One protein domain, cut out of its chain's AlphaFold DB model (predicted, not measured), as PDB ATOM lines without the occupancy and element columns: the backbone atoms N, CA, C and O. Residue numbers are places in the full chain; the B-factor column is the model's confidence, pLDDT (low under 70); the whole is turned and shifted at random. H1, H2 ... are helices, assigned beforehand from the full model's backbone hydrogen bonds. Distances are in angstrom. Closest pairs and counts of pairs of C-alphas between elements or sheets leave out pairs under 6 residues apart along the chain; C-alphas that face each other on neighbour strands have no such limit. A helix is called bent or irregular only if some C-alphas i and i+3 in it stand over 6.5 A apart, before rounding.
ATOM      1  N   LEU A 252     -44.588 -47.213  35.506       74.38
ATOM      2  CA  LEU A 252     -43.828 -47.429  36.746       74.38
ATOM      3  C   LEU A 252     -44.326 -46.556  37.905       74.38
ATOM      4  O   LEU A 252     -44.435 -47.059  39.025       74.38
ATOM      5  N   ARG A 253     -44.669 -45.287  37.649       74.44
ATOM      6  CA  ARG A 253     -45.145 -44.353  38.683       74.44
ATOM      7  C   ARG A 253     -46.323 -44.927  39.467       74.44
ATOM      8  O   ARG A 253     -46.305 -44.921  40.694       74.44
ATOM      9  N   ARG A 254     -47.326 -45.464  38.765       68.38
ATOM     10  CA  ARG A 254     -48.546 -45.999  39.394       68.38
ATOM     11  C   ARG A 254     -48.253 -47.164  40.337       68.38
ATOM     12  O   ARG A 254     -48.940 -47.336  41.336       68.38
ATOM     13  N   ARG A 255     -47.231 -47.967  40.029       67.62
ATOM     14  CA  ARG A 255     -46.885 -49.159  40.815       67.62
ATOM     15  C   ARG A 255     -45.962 -48.871  41.993       67.62
ATOM     16  O   ARG A 255     -45.986 -49.639  42.948       67.62
ATOM     17  N   PHE A 256     -45.156 -47.813  41.923       67.56
ATOM     18  CA  PHE A 256     -44.155 -47.512  42.952       67.56
ATOM     19  C   PHE A 256     -44.444 -46.270  43.797       67.56
ATOM     20  O   PHE A 256     -43.690 -46.044  44.730       67.56
ATOM     21  N   LEU A 257     -45.529 -45.538  43.510       54.28
ATOM     22  CA  LEU A 257     -46.159 -44.440  44.270       54.28
ATOM     23  C   LEU A 257     -45.280 -43.259  44.750       54.28
ATOM     24  O   LEU A 257     -45.849 -42.198  44.972       54.28
ATOM     25  N   ASP A 258     -43.947 -43.364  44.801       55.41
ATOM     26  CA  ASP A 258     -43.077 -42.418  45.525       55.41
ATOM     27  C   ASP A 258     -41.853 -41.891  44.739       55.41
ATOM     28  O   ASP A 258     -41.053 -41.135  45.285       55.41
ATOM     29  N   GLU A 259     -41.681 -42.225  43.453       61.56
ATOM     30  CA  GLU A 259     -40.552 -41.711  42.652       61.56
ATOM     31  C   GLU A 259     -41.015 -40.779  41.510       61.56
ATOM     32  O   GLU A 259     -41.354 -41.216  40.409       61.56
ATOM     33  N   ASP A 260     -40.976 -39.460  41.754       69.81
ATOM     34  CA  ASP A 260     -41.289 -38.399  40.770       69.81
ATOM     35  C   ASP A 260     -40.273 -38.287  39.606       69.81
ATOM     36  O   ASP A 260     -40.480 -37.534  38.643       69.81
ATOM     37  N   CYS A 261     -39.174 -39.047  39.641       70.06
ATOM     38  CA  CYS A 261     -38.145 -39.019  38.600       70.06
ATOM     39  C   CYS A 261     -38.628 -39.636  37.270       70.06
ATOM     40  O   CYS A 261     -38.369 -39.069  36.206       70.06
ATOM     41  N   PHE A 262     -39.399 -40.731  37.300       79.62
ATOM     42  CA  PHE A 262     -39.849 -41.411  36.076       79.62
ATOM     43  C   PHE A 262     -40.827 -40.577  35.229       79.62
ATOM     44  O   PHE A 262     -40.618 -40.470  34.017       79.62
ATOM     45  N   PRO A 263     -41.861 -39.931  35.806       80.88
ATOM     46  CA  PRO A 263     -42.779 -39.076  35.049       80.88
ATOM     47  C   PRO A 263     -42.089 -37.878  34.387       80.88
ATOM     48  O   PRO A 263     -42.452 -37.503  33.274       80.88
ATOM     49  N   THR A 264     -41.067 -37.315  35.039       84.88
ATOM     50  CA  THR A 264     -40.272 -36.202  34.500       84.88
ATOM     51  C   THR A 264     -39.504 -36.627  33.244       84.88
ATOM     52  O   THR A 264     -39.540 -35.945  32.217       84.88
ATOM     53  N   ASP A 265     -38.857 -37.793  33.287       85.12
ATOM     54  CA  ASP A 265     -38.164 -38.343  32.122       85.12
ATOM     55  C   ASP A 265     -39.126 -38.727  30.997       85.12
ATOM     56  O   ASP A 265     -38.846 -38.448  29.827       85.12
ATOM     57  N   ALA A 266     -40.280 -39.303  31.337       89.12
ATOM     58  CA  ALA A 266     -41.323 -39.611  30.367       89.12
ATOM     59  C   ALA A 266     -41.794 -38.344  29.642       89.12
ATOM     60  O   ALA A 266     -41.788 -38.297  28.415       89.12
ATOM     61  N   ALA A 267     -42.117 -37.284  30.384       89.56
ATOM     62  CA  ALA A 267     -42.517 -35.989  29.840       89.56
ATOM     63  C   ALA A 267     -41.469 -35.390  28.888       89.56
ATOM     64  O   ALA A 267     -41.807 -34.887  27.808       89.56
ATOM     65  N   ARG A 268     -40.181 -35.490  29.238       91.19
ATOM     66  CA  ARG A 268     -39.079 -35.023  28.387       91.19
ATOM     67  C   ARG A 268     -39.006 -35.788  27.065       91.19
ATOM     68  O   ARG A 268     -38.861 -35.172  26.009       91.19
ATOM     69  N   ILE A 269     -39.132 -37.115  27.112       90.75
ATOM     70  CA  ILE A 269     -39.153 -37.963  25.913       90.75
ATOM     71  C   ILE A 269     -40.383 -37.623  25.059       90.75
ATOM     72  O   ILE A 269     -40.253 -37.332  23.870       90.75
ATOM     73  N   VAL A 270     -41.569 -37.576  25.663       92.25
ATOM     74  CA  VAL A 270     -42.830 -37.287  24.968       92.25
ATOM     75  C   VAL A 270     -42.766 -35.938  24.248       92.25
ATOM     76  O   VAL A 270     -43.045 -35.888  23.052       92.25
ATOM     77  N   SER A 271     -42.267 -34.881  24.898       90.56
ATOM     78  CA  SER A 271     -42.084 -33.555  24.276       90.56
ATOM     79  C   SER A 271     -41.211 -33.575  23.022       90.56
ATOM     80  O   SER A 271     -41.446 -32.811  22.087       90.56
ATOM     81  N   ARG A 272     -40.191 -34.438  22.994       92.88
ATOM     82  CA  ARG A 272     -39.236 -34.517  21.885       92.88
ATOM     83  C   ARG A 272     -39.734 -35.403  20.747       92.88
ATOM     84  O   ARG A 272     -39.478 -35.099  19.585       92.88
ATOM     85  N   TYR A 273     -40.422 -36.495  21.074       92.12
ATOM     86  CA  TYR A 273     -40.691 -37.576  20.127       92.12
ATOM     87  C   TYR A 273     -42.166 -37.688  19.712       92.12
ATOM     88  O   TYR A 273     -42.431 -38.150  18.605       92.12
ATOM     89  N   ALA A 274     -43.129 -37.194  20.501       91.50
ATOM     90  CA  ALA A 274     -44.566 -37.253  20.184       91.50
ATOM     91  C   ALA A 274     -45.082 -36.024  19.399       91.50
ATOM     92  O   ALA A 274     -46.244 -35.629  19.493       91.50
ATOM     93  N   VAL A 275     -44.221 -35.394  18.597       89.69
ATOM     94  CA  VAL A 275     -44.544 -34.140  17.892       89.69
ATOM     95  C   VAL A 275     -45.469 -34.334  16.682       89.69
ATOM     96  O   VAL A 275     -46.240 -33.437  16.335       89.69
ATOM     97  N   THR A 276     -45.458 -35.512  16.054       88.81
ATOM     98  CA  THR A 276     -46.306 -35.820  14.886       88.81
ATOM     99  C   THR A 276     -47.583 -36.570  15.285       88.81
ATOM    100  O   THR A 276     -47.575 -37.273  16.295       88.81
ATOM    101  N   PRO A 277     -48.675 -36.488  14.497       85.12
ATOM    102  CA  PRO A 277     -49.878 -37.295  14.738       85.12
ATOM    103  C   PRO A 277     -49.585 -38.802  14.801       85.12
ATOM    104  O   PRO A 277     -50.052 -39.482  15.706       85.12
ATOM    105  N   ALA A 278     -48.733 -39.308  13.901       83.81
ATOM    106  CA  ALA A 278     -48.291 -40.704  13.897       83.81
ATOM    107  C   ALA A 278     -47.608 -41.103  15.216       83.81
ATOM    108  O   ALA A 278     -47.912 -42.142  15.794       83.81
ATOM    109  N   ALA A 279     -46.716 -40.249  15.724       88.62
ATOM    110  CA  ALA A 279     -46.044 -40.468  16.997       88.62
ATOM    111  C   ALA A 279     -46.999 -40.407  18.198       88.62
ATOM    112  O   ALA A 279     -46.879 -41.207  19.121       88.62
ATOM    113  N   ARG A 280     -47.984 -39.503  18.183       92.56
ATOM    114  CA  ARG A 280     -49.007 -39.450  19.236       92.56
ATOM    115  C   ARG A 280     -49.895 -40.685  19.243       92.56
ATOM    116  O   ARG A 280     -50.131 -41.230  20.314       92.56
ATOM    117  N   ARG A 281     -50.344 -41.154  18.076       87.06
ATOM    118  CA  ARG A 281     -51.141 -42.385  17.969       87.06
ATOM    119  C   ARG A 281     -50.375 -43.611  18.445       87.06
ATOM    120  O   ARG A 281     -50.943 -44.420  19.171       87.06
ATOM    121  N   GLU A 282     -49.092 -43.703  18.103       86.81
ATOM    122  CA  GLU A 282     -48.209 -44.751  18.620       86.81
ATOM    123  C   GLU A 282     -48.127 -44.698  20.154       86.81
ATOM    124  O   GLU A 282     -48.322 -45.709  20.820       86.81
ATOM    125  N   LEU A 283     -47.891 -43.515  20.734       90.94
ATOM    126  CA  LEU A 283     -47.816 -43.360  22.188       90.94
ATOM    127  C   LEU A 283     -49.140 -43.695  22.881       90.94
ATOM    128  O   LEU A 283     -49.131 -44.375  23.901       90.94
ATOM    129  N   VAL A 284     -50.272 -43.258  22.327       88.31
ATOM    130  CA  VAL A 284     -51.599 -43.626  22.837       88.31
ATOM    131  C   VAL A 284     -51.765 -45.143  22.842       88.31
ATOM    132  O   VAL A 284     -52.190 -45.694  23.851       88.31
ATOM    133  N   GLU A 285     -51.378 -45.834  21.769       84.62
ATOM    134  CA  GLU A 285     -51.481 -47.295  21.715       84.62
ATOM    135  C   GLU A 285     -50.618 -47.984  22.776       84.62
ATOM    136  O   GLU A 285     -51.040 -48.958  23.400       84.62
ATOM    137  N   LEU A 286     -49.429 -47.443  23.033       83.31
ATOM    138  CA  LEU A 286     -48.551 -47.928  24.092       83.31
ATOM    139  C   LEU A 286     -49.162 -47.705  25.486       83.31
ATOM    140  O   LEU A 286     -49.108 -48.601  26.332       83.31
ATOM    141  N   LEU A 287     -49.783 -46.545  25.718       85.75
ATOM    142  CA  LEU A 287     -50.413 -46.197  26.994       85.75
ATOM    143  C   LEU A 287     -51.736 -46.932  27.239       85.75
ATOM    144  O   LEU A 287     -52.066 -47.179  28.388       85.75
ATOM    145  N   ARG A 288     -52.466 -47.366  26.203       80.56
ATOM    146  CA  ARG A 288     -53.702 -48.171  26.344       80.56
ATOM    147  C   ARG A 288     -53.508 -49.509  27.042       80.56
ATOM    148  O   ARG A 288     -54.468 -50.164  27.432       80.56
ATOM    149  N   THR A 289     -52.264 -49.957  27.131       67.31
ATOM    150  CA  THR A 289     -51.918 -51.165  27.878       67.31
ATOM    151  C   THR A 289     -51.999 -50.949  29.390       67.31
ATOM    152  O   THR A 289     -52.028 -51.926  30.139       67.31
ATOM    153  N   ASP A 290     -52.081 -49.688  29.815       68.69
ATOM    154  CA  ASP A 290     -52.385 -49.263  31.169       68.69
ATOM    155  C   ASP A 290     -53.913 -49.273  31.396       68.69
ATOM    156  O   ASP A 290     -54.657 -48.743  30.565       68.69
ATOM    157  N   PRO A 291     -54.408 -49.859  32.505       66.56
ATOM    158  CA  PRO A 291     -55.836 -49.867  32.827       66.56
ATOM    159  C   PRO A 291     -56.433 -48.468  33.061       66.56
ATOM    160  O   PRO A 291     -57.653 -48.346  33.074       66.56
ATOM    161  N   ASP A 292     -55.613 -47.423  33.233       79.38
ATOM    162  CA  ASP A 292     -56.059 -46.028  33.335       79.38
ATOM    163  C   ASP A 292     -55.222 -45.105  32.438       79.38
ATOM    164  O   ASP A 292     -54.421 -44.269  32.866       79.38
ATOM    165  N   VAL A 293     -55.395 -45.288  31.134       82.12
ATOM    166  CA  VAL A 293     -54.743 -44.478  30.098       82.12
ATOM    167  C   VAL A 293     -55.007 -42.971  30.247       82.12
ATOM    168  O   VAL A 293     -54.153 -42.170  29.865       82.12
ATOM    169  N   ILE A 294     -56.143 -42.562  30.828       79.50
ATOM    170  CA  ILE A 294     -56.450 -41.146  31.077       79.50
ATOM    171  C   ILE A 294     -55.530 -40.609  32.172       79.50
ATOM    172  O   ILE A 294     -54.821 -39.633  31.924       79.50
ATOM    173  N   GLU A 295     -55.445 -41.280  33.326       80.81
ATOM    174  CA  GLU A 295     -54.513 -40.893  34.393       80.81
ATOM    175  C   GLU A 295     -53.057 -40.874  33.891       80.81
ATOM    176  O   GLU A 295     -52.272 -39.988  34.249       80.81
ATOM    177  N   ALA A 296     -52.685 -41.814  33.020       84.50
ATOM    178  CA  ALA A 296     -51.365 -41.867  32.400       84.50
ATOM    179  C   ALA A 296     -51.070 -40.626  31.527       84.50
ATOM    180  O   ALA A 296     -49.997 -40.021  31.633       84.50
ATOM    181  N   ILE A 297     -52.030 -40.204  30.697       87.12
ATOM    182  CA  ILE A 297     -51.925 -38.987  29.874       87.12
ATOM    183  C   ILE A 297     -51.900 -37.731  30.757       87.12
ATOM    184  O   ILE A 297     -51.070 -36.842  30.548       87.12
ATOM    185  N   GLU A 298     -52.752 -37.656  31.780       83.31
ATOM    186  CA  GLU A 298     -52.758 -36.542  32.734       83.31
ATOM    187  C   GLU A 298     -51.441 -36.423  33.493       83.31
ATOM    188  O   GLU A 298     -50.925 -35.319  33.695       83.31
ATOM    189  N   THR A 299     -50.876 -37.564  33.886       84.44
ATOM    190  CA  THR A 299     -49.576 -37.646  34.542       84.44
ATOM    191  C   THR A 299     -48.512 -36.988  33.680       84.44
ATOM    192  O   THR A 299     -47.773 -36.156  34.189       84.44
ATOM    193  N   LEU A 300     -48.457 -37.261  32.374       86.94
ATOM    194  CA  LEU A 300     -47.537 -36.562  31.468       86.94
ATOM    195  C   LEU A 300     -47.800 -35.046  31.448       86.94
ATOM    196  O   LEU A 300     -46.859 -34.241  31.467       86.94
ATOM    197  N   GLY A 301     -49.073 -34.644  31.460       85.25
ATOM    198  CA  GLY A 301     -49.494 -33.244  31.475       85.25
ATOM    199  C   GLY A 301     -48.993 -32.456  32.691       85.25
ATOM    200  O   GLY A 301     -48.585 -31.302  32.533       85.25
ATOM    201  N   ARG A 302     -48.954 -33.079  33.879       85.62
ATOM    202  CA  ARG A 302     -48.472 -32.459  35.132       85.62
ATOM    203  C   ARG A 302     -46.973 -32.116  35.102       85.62
ATOM    204  O   ARG A 302     -46.558 -31.210  35.814       85.62
ATOM    205  N   PHE A 303     -46.181 -32.758  34.237       84.38
ATOM    206  CA  PHE A 303     -44.716 -32.605  34.162       84.38
ATOM    207  C   PHE A 303     -44.271 -31.772  32.948       84.38
ATOM    208  O   PHE A 303     -43.260 -32.050  32.309       84.38
ATOM    209  N   GLY A 304     -45.036 -30.727  32.608       74.00
ATOM    210  CA  GLY A 304     -44.638 -29.730  31.605       74.00
ATOM    211  C   GLY A 304     -45.075 -30.022  30.165       74.00
ATOM    212  O   GLY A 304     -44.721 -29.266  29.263       74.00
ATOM    213  N   THR A 305     -45.895 -31.054  29.931       81.00
ATOM    214  CA  THR A 305     -46.370 -31.425  28.578       81.00
ATOM    215  C   THR A 305     -47.862 -31.187  28.355       81.00
ATOM    216  O   THR A 305     -48.474 -31.830  27.513       81.00
ATOM    217  N   LYS A 306     -48.479 -30.237  29.069       77.81
ATOM    218  CA  LYS A 306     -49.942 -30.022  29.064       77.81
ATOM    219  C   LYS A 306     -50.585 -29.965  27.665       77.81
ATOM    220  O   LYS A 306     -51.575 -30.640  27.424       77.81
ATOM    221  N   HIS A 307     -50.008 -29.205  26.734       79.44
ATOM    222  CA  HIS A 307     -50.513 -29.093  25.356       79.44
ATOM    223  C   HIS A 307     -50.432 -30.418  24.575       79.44
ATOM    224  O   HIS A 307     -51.255 -30.695  23.708       79.44
ATOM    225  N   LEU A 308     -49.431 -31.238  24.882       82.19
ATOM    226  CA  LEU A 308     -49.207 -32.526  24.249       82.19
ATOM    227  C   LEU A 308     -50.064 -33.619  24.892       82.19
ATOM    228  O   LEU A 308     -50.584 -34.460  24.171       82.19
ATOM    229  N   ALA A 309     -50.290 -33.559  26.206       78.88
ATOM    230  CA  ALA A 309     -51.265 -34.394  26.902       78.88
ATOM    231  C   ALA A 309     -52.678 -34.202  26.330       78.88
ATOM    232  O   ALA A 309     -53.359 -35.177  26.042       78.88
ATOM    233  N   GLU A 310     -53.088 -32.963  26.051       74.81
ATOM    234  CA  GLU A 310     -54.357 -32.691  25.362       74.81
ATOM    235  C   GLU A 310     -54.386 -33.283  23.947       74.81
ATOM    236  O   GLU A 310     -55.365 -33.914  23.560       74.81
ATOM    237  N   ALA A 311     -53.303 -33.139  23.177       78.69
ATOM    238  CA  ALA A 311     -53.219 -33.742  21.848       78.69
ATOM    239  C   ALA A 311     -53.258 -35.283  21.898       78.69
ATOM    240  O   ALA A 311     -53.828 -35.908  21.009       78.69
ATOM    241  N   LEU A 312     -52.674 -35.900  22.931       83.19
ATOM    242  CA  LEU A 312     -52.760 -37.343  23.176       83.19
ATOM    243  C   LEU A 312     -54.176 -37.761  23.576       83.19
ATOM    244  O   LEU A 312     -54.658 -38.778  23.086       83.19
ATOM    245  N   LEU A 313     -54.861 -36.965  24.401       76.31
ATOM    246  CA  LEU A 313     -56.251 -37.208  24.778       76.31
ATOM    247  C   LEU A 313     -57.170 -37.165  23.550       76.31
ATOM    248  O   LEU A 313     -58.002 -38.050  23.385       76.31
ATOM    249  N   VAL A 314     -56.968 -36.203  22.642       74.62
ATOM    250  CA  VAL A 314     -57.709 -36.124  21.371       74.62
ATOM    251  C   VAL A 314     -57.490 -37.375  20.514       74.62
ATOM    252  O   VAL A 314     -58.454 -37.937  20.001       74.62
ATOM    253  N   GLU A 315     -56.248 -37.848  20.373       84.25
ATOM    254  CA  GLU A 315     -55.950 -39.065  19.597       84.25
ATOM    255  C   GLU A 315     -56.538 -40.324  20.262       84.25
ATOM    256  O   GLU A 315     -57.045 -41.209  19.569       84.25
ATOM    257  N   TYR A 316     -56.524 -40.393  21.598       82.62
ATOM    258  CA  TYR A 316     -57.128 -41.481  22.370       82.62
ATOM    259  C   TYR A 316     -58.650 -41.526  22.219       82.62
ATOM    260  O   TYR A 316     -59.204 -42.564  21.853       82.62
TER     261      TYR A 316
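Overview. This is residues 252 to 316 of the 819 residues of an uncharacterized protein of Kofleriaceae bacterium (UniProt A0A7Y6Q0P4). What does the model look like at first sight? One bent helix, H4, folds back on itself so that its arms H4a and H4b lie side by side, and H2 and H3 cross over them on one side, H2 over H4a and H3 over H4b. The short H1 sits at the end of the model where H2 begins, farthest of the elements from the mean of the C-alphas. What is it made of? The printed part has 65 residues, with four named helices in the order H1, H2, H3, H4 and no named strand, and its class is all helix. How is it proportioned? It is compact, with a radius of gyration of the C-alphas of 10.9 A, and spans 32 by 23 by 14 A.

Arrangement. What does H1 meet? H1, residues 252 to 256, and H2, residues 261 to 273, only just touch, with 3 pairs of C-alphas within 8 A, and only at the corner; the closest C-alphas are those of Arg 253 and Phe 262, 6.6 A apart. H1 is apart from H3, residues 277 to 287. How does the last helix run? By its hydrogen bonds residues 293 to 316 were assigned as one helix, H4, but it is bent, with C-alphas 304 and 307 8.6 A apart. Its arms H4a, residues 293 to 304, and H4b, residues 307 to 316, touch at a shallow tilt of 14 degrees, opposite ways, closest at the C-alphas of Gly 301 and Ala 309, 5.0 A. How do H2 and H3 stand to the arms? H2 touches H4a with residues 263 to 267 alone, about perpendicular at 88 degrees, closest at the C-alphas of Ala 267 and Leu 300, 5.3 A. H3 touches H4b, about perpendicular at 75 degrees, closest at the C-alphas of Arg 280 and Leu 312, 5.8 A. Are the helices' backbones complete? Every O i to N i+4 pair is within hydrogen-bond range in H1, H2, H3 and H4b, and 6 of 8 are in H4a.

Along the chain. Where do the first helices lie? H1 begins at C-alpha 252, (-43.828, -47.429, 36.746), and is 6.2 A long from first to last C-alpha; H2 measures 18.7 A and H3 15.2 A. Where does H4 lie? H4a begins at C-alpha 293, (-54.743, -44.478, 30.098), and measures 17.9 A. H4b measures 14.4 A and ends at C-alpha 316, (-57.128, -41.481, 22.370).

Size, cuts and confidence. How far does it reach? The two C-alphas farthest apart are those of Asp 258 and Ala 278, 32.1 A. Is it continuous? The printed part has no cut, and the links H1 to H2, H2 to H3 and H3 to H4 are tight. Where is confidence low? Residues 254 to 260 and 289 to 291 have pLDDT under 70; the mean of the printed part is 81.0.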